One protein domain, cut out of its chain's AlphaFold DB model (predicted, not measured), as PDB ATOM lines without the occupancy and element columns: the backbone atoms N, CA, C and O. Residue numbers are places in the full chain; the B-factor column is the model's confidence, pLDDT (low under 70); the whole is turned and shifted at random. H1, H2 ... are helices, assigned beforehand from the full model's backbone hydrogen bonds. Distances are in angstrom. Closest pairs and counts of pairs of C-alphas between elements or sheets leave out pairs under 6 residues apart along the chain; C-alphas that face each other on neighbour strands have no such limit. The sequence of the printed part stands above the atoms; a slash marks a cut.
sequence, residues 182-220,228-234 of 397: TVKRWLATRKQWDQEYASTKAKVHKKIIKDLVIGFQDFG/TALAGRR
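AT A GLANCE: This is residues 182 to 220 and 228 to 234 of the 397 residues of an uncharacterized protein of Ustilaginoidea virens (UniProt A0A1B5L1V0). The longest helix, H2, meets H1 near their ends at a corner, and together they make an L. Beyond the far end of H2 runs a tail with no named element, residues 215 to 220, and near it lies a separate short piece, residues 228 to 234. The printed part has 46 residues with two named helices, H1 then H2, and no named strand; its class is all helix. It is extended, with a radius of gyration of the C-alphas of 15.4 A, and only just flat, spanning 44 by 23 by 13 A.

IN THESE COORDINATES: H2, residues 198 to 214, is 24.4 A long and ends at C-alpha 214, (-36.031, -37.478, -9.077). H1, residues 182 to 196, is 21.2 A long and begins at C-alpha 182, (-2.485, -23.977, 7.659).

HOW THE PARTS SIT: H2 and H1 are about perpendicular, at 83 degrees. They are close but not clearly touching; their closest C-alphas, of Lys 201 and Asp 194, are 7.9 A apart. In H1 and H2 every O i to N i+4 pair is within hydrogen-bond range.

THE WHOLE: The two farthest C-alphas, of Arg 185 and Gly 220, are 43.9 A apart. Residues 182 to 207 stand free. The link from H1 to H2 is tight. Residues 221 to 227 are not printed; C-alphas 220 and 228 are 17.9 A apart. No printed residue is under 70 in pLDDT.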
ATOM      1  N   THR A 182      -1.192 -24.528   8.091       91.88
ATOM      2  CA  THR A 182      -2.485 -23.977   7.659       91.88
ATOM      3  C   THR A 182      -3.493 -25.088   7.387       91.88
ATOM      4  O   THR A 182      -4.624 -24.995   7.854       91.88
ATOM      5  N   VAL A 183      -3.074 -26.174   6.728       94.75
ATOM      6  CA  VAL A 183      -3.938 -27.343   6.496       94.75
ATOM      7  C   VAL A 183      -4.374 -27.981   7.810       94.75
ATOM      8  O   VAL A 183      -5.555 -28.263   7.978       94.75
ATOM      9  N   LYS A 184      -3.461 -28.167   8.770       96.81
ATOM     10  CA  LYS A 184      -3.798 -28.721  10.090       96.81
ATOM     11  C   LYS A 184      -4.835 -27.866  10.821       96.81
ATOM     12  O   LYS A 184      -5.812 -28.414  11.326       96.81
ATOM     13  N   ARG A 185      -4.660 -26.538  10.838       96.25
ATOM     14  CA  ARG A 185      -5.645 -25.609  11.422       96.25
ATOM     15  C   ARG A 185      -6.994 -25.709  10.719       96.25
ATOM     16  O   ARG A 185      -8.007 -25.872  11.386       96.25
ATOM     17  N   TRP A 186      -6.998 -25.696   9.387       95.50
ATOM     18  CA  TRP A 186      -8.223 -25.834   8.605       95.50
ATOM     19  C   TRP A 186      -8.938 -27.164   8.876       95.50
ATOM     20  O   TRP A 186     -10.143 -27.167   9.098       95.50
ATOM     21  N   LEU A 187      -8.213 -28.286   8.936       97.06
ATOM     22  CA  LEU A 187      -8.775 -29.600   9.266       97.06
ATOM     23  C   LEU A 187      -9.374 -29.635  10.679       97.06
ATOM     24  O   LEU A 187     -10.428 -30.237  10.875       97.06
ATOM     25  N   ALA A 188      -8.725 -28.986  11.650       97.00
ATOM     26  CA  ALA A 188      -9.231 -28.882  13.015       97.00
ATOM     27  C   ALA A 188     -10.530 -28.061  13.078       97.00
ATOM     28  O   ALA A 188     -11.522 -28.537  13.628       97.00
ATOM     29  N   THR A 189     -10.561 -26.881  12.452       96.50
ATOM     30  CA  THR A 189     -11.773 -26.048  12.362       96.50
ATOM     31  C   THR A 189     -12.886 -26.762  11.598       96.50
ATOM     32  O   THR A 189     -14.030 -26.782  12.044       96.50
ATOM     33  N   ARG A 190     -12.558 -27.436  10.488       96.38
ATOM     34  CA  ARG A 190     -13.515 -28.246   9.727       96.38
ATOM     35  C   ARG A 190     -14.140 -29.329  10.599       96.38
ATOM     36  O   ARG A 190     -15.346 -29.509  10.545       96.38
ATOM     37  N   LYS A 191     -13.346 -30.020  11.427       97.25
ATOM     38  CA  LYS A 191     -13.854 -31.045  12.350       97.25
ATOM     39  C   LYS A 191     -14.860 -30.463  13.351       97.25
ATOM     40  O   LYS A 191     -15.874 -31.102  13.601       97.25
ATOM     41  N   GLN A 192     -14.595 -29.275  13.893       96.81
ATOM     42  CA  GLN A 192     -15.524 -28.590  14.801       96.81
ATOM     43  C   GLN A 192     -16.848 -28.270  14.094       96.81
ATOM     44  O   GLN A 192     -17.915 -28.608  14.598       96.81
ATOM     45  N   TRP A 193     -16.784 -27.705  12.887       96.19
ATOM     46  CA  TRP A 193     -17.977 -27.361  12.109       96.19
ATOM     47  C   TRP A 193     -18.749 -28.597  11.633       96.19
ATOM     48  O   TRP A 193     -19.977 -28.603  11.642       96.19
ATOM     49  N   ASP A 194     -18.054 -29.671  11.256       95.75
ATOM     50  CA  ASP A 194     -18.684 -30.943  10.896       95.75
ATOM     51  C   ASP A 194     -19.463 -31.545  12.079       95.75
ATOM     52  O   ASP A 194     -20.483 -32.193  11.855       95.75
ATOM     53  N   GLN A 195     -19.011 -31.325  13.320       96.56
ATOM     54  CA  GLN A 195     -19.731 -31.734  14.530       96.56
ATOM     55  C   GLN A 195     -20.936 -30.829  14.804       96.56
ATOM     56  O   GLN A 195     -22.045 -31.334  14.975       96.56
ATOM     57  N   GLU A 196     -20.740 -29.509  14.797       96.81
ATOM     58  CA  GLU A 196     -21.792 -28.520  15.064       96.81
ATOM     59  C   GLU A 196     -22.954 -28.631  14.063       96.81
ATOM     60  O   GLU A 196     -24.126 -28.639  14.441       96.81
ATOM     61  N   TYR A 197     -22.638 -28.808  12.778       96.25
ATOM     62  CA  TYR A 197     -23.618 -28.842  11.692       96.25
ATOM     63  C   TYR A 197     -23.915 -30.257  11.180       96.25
ATOM     64  O   TYR A 197     -24.501 -30.400  10.104       96.25
ATOM     65  N   ALA A 198     -23.580 -31.312  11.934       96.19
ATOM     66  CA  ALA A 198     -23.764 -32.709  11.516       96.19
ATOM     67  C   ALA A 198     -25.206 -33.015  11.063       96.19
ATOM     68  O   ALA A 198     -25.432 -33.590   9.995       96.19
ATOM     69  N   SER A 199     -26.199 -32.572  11.844       95.69
ATOM     70  CA  SER A 199     -27.622 -32.768  11.531       95.69
ATOM     71  C   SER A 199     -28.043 -32.003  10.275       95.69
ATOM     72  O   SER A 199     -28.705 -32.552   9.392       95.69
ATOM     73  N   THR A 200     -27.616 -30.744  10.148       95.50
ATOM     74  CA  THR A 200     -27.892 -29.908   8.969       95.50
ATOM     75  C   THR A 200     -27.278 -30.523   7.714       95.50
ATOM     76  O   THR A 200     -27.965 -30.663   6.704       95.50
ATOM     77  N   LYS A 201     -26.025 -30.982   7.796       93.75
ATOM     78  CA  LYS A 201     -25.327 -31.687   6.718       93.75
ATOM     79  C   LYS A 201     -26.075 -32.952   6.300       93.75
ATOM     80  O   LYS A 201     -26.315 -33.138   5.111       93.75
ATOM     81  N   ALA A 202     -26.512 -33.779   7.251       94.81
ATOM     82  CA  ALA A 202     -27.286 -34.988   6.963       94.81
ATOM     83  C   ALA A 202     -28.636 -34.677   6.293       94.81
ATOM     84  O   ALA A 202     -29.014 -35.341   5.327       94.81
ATOM     85  N   LYS A 203     -29.348 -33.637   6.750       96.44
ATOM     86  CA  LYS A 203     -30.608 -33.182   6.135       96.44
ATOM     87  C   LYS A 203     -30.397 -32.707   4.698       96.44
ATOM     88  O   LYS A 203     -31.136 -33.129   3.810       96.44
ATOM     89  N   VAL A 204     -29.386 -31.867   4.465       93.25
ATOM     90  CA  VAL A 204     -29.031 -31.374   3.127       93.25
ATOM     91  C   VAL A 204     -28.621 -32.532   2.222       93.25
ATOM     92  O   VAL A 204     -29.107 -32.622   1.102       93.25
ATOM     93  N   HIS A 205     -27.807 -33.468   2.712       91.06
ATOM     94  CA  HIS A 205     -27.383 -34.631   1.937       91.06
ATOM     95  C   HIS A 205     -28.556 -35.550   1.575       91.06
ATOM     96  O   HIS A 205     -28.698 -35.946   0.422       91.06
ATOM     97  N   LYS A 206     -29.467 -35.815   2.523       94.25
ATOM     98  CA  LYS A 206     -30.702 -36.565   2.258       94.25
ATOM     99  C   LYS A 206     -31.570 -35.872   1.209       94.25
ATOM    100  O   LYS A 206     -32.183 -36.557   0.398       94.25
ATOM    101  N   LYS A 207     -31.631 -34.536   1.221       90.06
ATOM    102  CA  LYS A 207     -32.323 -33.764   0.184       90.06
ATOM    103  C   LYS A 207     -31.639 -33.933  -1.176       90.06
ATOM    104  O   LYS A 207     -32.311 -34.326  -2.113       90.06
ATOM    105  N   ILE A 208     -30.319 -33.757  -1.251       86.94
ATOM    106  CA  ILE A 208     -29.548 -33.933  -2.492       86.94
ATOM    107  C   ILE A 208     -29.758 -35.330  -3.089       86.94
ATOM    108  O   ILE A 208     -29.968 -35.440  -4.288       86.94
ATOM    109  N   ILE A 209     -29.747 -36.391  -2.273       89.25
ATOM    110  CA  ILE A 209     -30.000 -37.760  -2.756       89.25
ATOM    111  C   ILE A 209     -31.421 -37.891  -3.314       89.25
ATOM    112  O   ILE A 209     -31.602 -38.466  -4.381       89.25
ATOM    113  N   LYS A 210     -32.432 -37.360  -2.616       88.62
ATOM    114  CA  LYS A 210     -33.818 -37.380  -3.109       88.62
ATOM    115  C   LYS A 210     -33.953 -36.635  -4.436       88.62
ATOM    116  O   LYS A 210     -34.566 -37.160  -5.356       88.62
ATOM    117  N   ASP A 211     -33.353 -35.454  -4.520       85.12
ATOM    118  CA  ASP A 211     -33.348 -34.605  -5.710       85.12
ATOM    119  C   ASP A 211     -32.651 -35.326  -6.882       85.12
ATOM    120  O   ASP A 211     -33.176 -35.365  -7.990       85.12
ATOM    121  N   LEU A 212     -31.526 -36.003  -6.620       83.62
ATOM    122  CA  LEU A 212     -30.798 -36.801  -7.611       83.62
ATOM    123  C   LEU A 212     -31.618 -37.995  -8.131       83.62
ATOM    124  O   LEU A 212     -31.557 -38.296  -9.317       83.62
ATOM    125  N   VAL A 213     -32.392 -38.660  -7.263       85.81
ATOM    126  CA  VAL A 213     -33.285 -39.769  -7.652       85.81
ATOM    127  C   VAL A 213     -34.447 -39.285  -8.522       85.81
ATOM    128  O   VAL A 213     -34.857 -39.992  -9.437       85.81
ATOM    129  N   ILE A 214     -34.987 -38.095  -8.244       84.69
ATOM    130  CA  ILE A 214     -36.031 -37.478  -9.077       84.69
ATOM    131  C   ILE A 214     -35.475 -37.125 -10.463       84.69
ATOM    132  O   ILE A 214     -36.202 -37.225 -11.450       84.69
ATOM    133  N   GLY A 215     -34.199 -36.744 -10.524       79.81
ATOM    134  CA  GLY A 215     -33.533 -36.288 -11.735       79.81
ATOM    135  C   GLY A 215     -33.700 -34.785 -11.951       79.81
ATOM    136  O   GLY A 215     -34.670 -34.157 -11.507       79.81
ATOM    137  N   PHE A 216     -32.722 -34.204 -12.640       82.00
ATOM    138  CA  PHE A 216     -32.710 -32.790 -12.997       82.00
ATOM    139  C   PHE A 216     -33.161 -32.595 -14.443       82.00
ATOM    140  O   PHE A 216     -33.038 -33.498 -15.269       82.00
ATOM    141  N   GLN A 217     -33.710 -31.421 -14.729       79.31
ATOM    142  CA  GLN A 217     -34.099 -31.018 -16.070       79.31
ATOM    143  C   GLN A 217     -32.865 -30.979 -16.977       79.31
ATOM    144  O   GLN A 217     -31.876 -30.316 -16.658       79.31
ATOM    145  N   ASP A 218     -32.950 -31.687 -18.099       75.88
ATOM    146  CA  ASP A 218     -31.950 -31.635 -19.157       75.88
ATOM    147  C   ASP A 218     -32.223 -30.426 -20.070       75.88
ATOM    148  O   ASP A 218     -33.381 -30.110 -20.360       75.88
ATOM    149  N   PHE A 219     -31.162 -29.737 -20.489       77.31
ATOM    150  CA  PHE A 219     -31.220 -28.569 -21.377       77.31
ATOM    151  C   PHE A 219     -30.875 -28.927 -22.832       77.31
ATOM    152  O   PHE A 219     -30.888 -28.060 -23.701       77.31
ATOM    153  N   GLY A 220     -30.651 -30.213 -23.121       79.88
ATOM    154  CA  GLY A 220     -30.347 -30.715 -24.456       79.88
ATOM    155  C   GLY A 220     -28.861 -31.046 -24.638       79.88
ATOM    156  O   GLY A 220     -28.052 -30.825 -23.736       79.88
ATOM    157  N   THR A 228     -22.878 -25.638 -10.226       74.62
ATOM    158  CA  THR A 228     -23.239 -24.587  -9.269       74.62
ATOM    159  C   THR A 228     -24.375 -23.689  -9.754       74.62
ATOM    160  O   THR A 228     -24.963 -22.987  -8.931       74.62
ATOM    161  N   ALA A 229     -24.713 -23.708 -11.046       79.31
ATOM    162  CA  ALA A 229     -25.807 -22.918 -11.587       79.31
ATOM    163  C   ALA A 229     -27.152 -23.416 -11.052       79.31
ATOM    164  O   ALA A 229     -27.427 -24.614 -10.999       79.31
ATOM    165  N   LEU A 230     -28.033 -22.474 -10.709       74.69
ATOM    166  CA  LEU A 230     -29.406 -22.790 -10.314       74.69
ATOM    167  C   LEU A 230     -30.194 -23.458 -11.449       74.69
ATOM    168  O   LEU A 230     -31.090 -24.246 -11.172       74.69
ATOM    169  N   ALA A 231     -29.839 -23.170 -12.708       76.31
ATOM    170  CA  ALA A 231     -30.444 -23.787 -13.885       76.31
ATOM    171  C   ALA A 231     -30.303 -25.319 -13.863       76.31
ATOM    172  O   ALA A 231     -31.305 -26.015 -13.973       76.31
ATOM    173  N   GLY A 232     -29.101 -25.842 -13.593       73.31
ATOM    174  CA  GLY A 232     -28.838 -27.287 -13.533       73.31
ATOM    175  C   GLY A 232     -29.372 -27.993 -12.280       73.31
ATOM    176  O   GLY A 232     -29.208 -29.198 -12.141       73.31
ATOM    177  N   ARG A 233     -29.994 -27.261 -11.346       74.88
ATOM    178  CA  ARG A 233     -30.593 -27.813 -10.116       74.88
ATOM    179  C   ARG A 233     -32.120 -27.854 -10.165       74.88
ATOM    180  O   ARG A 233     -32.754 -28.055  -9.133       74.88
ATOM    181  N   ARG A 234     -32.711 -27.629 -11.342       77.44
ATOM    182  CA  ARG A 234     -34.161 -27.706 -11.557       77.44
ATOM    183  C   ARG A 234     -34.591 -29.163 -11.625       77.44
ATOM    184  O   ARG A 234     -34.019 -29.927 -12.390       77.44
TER     185      ARG A 234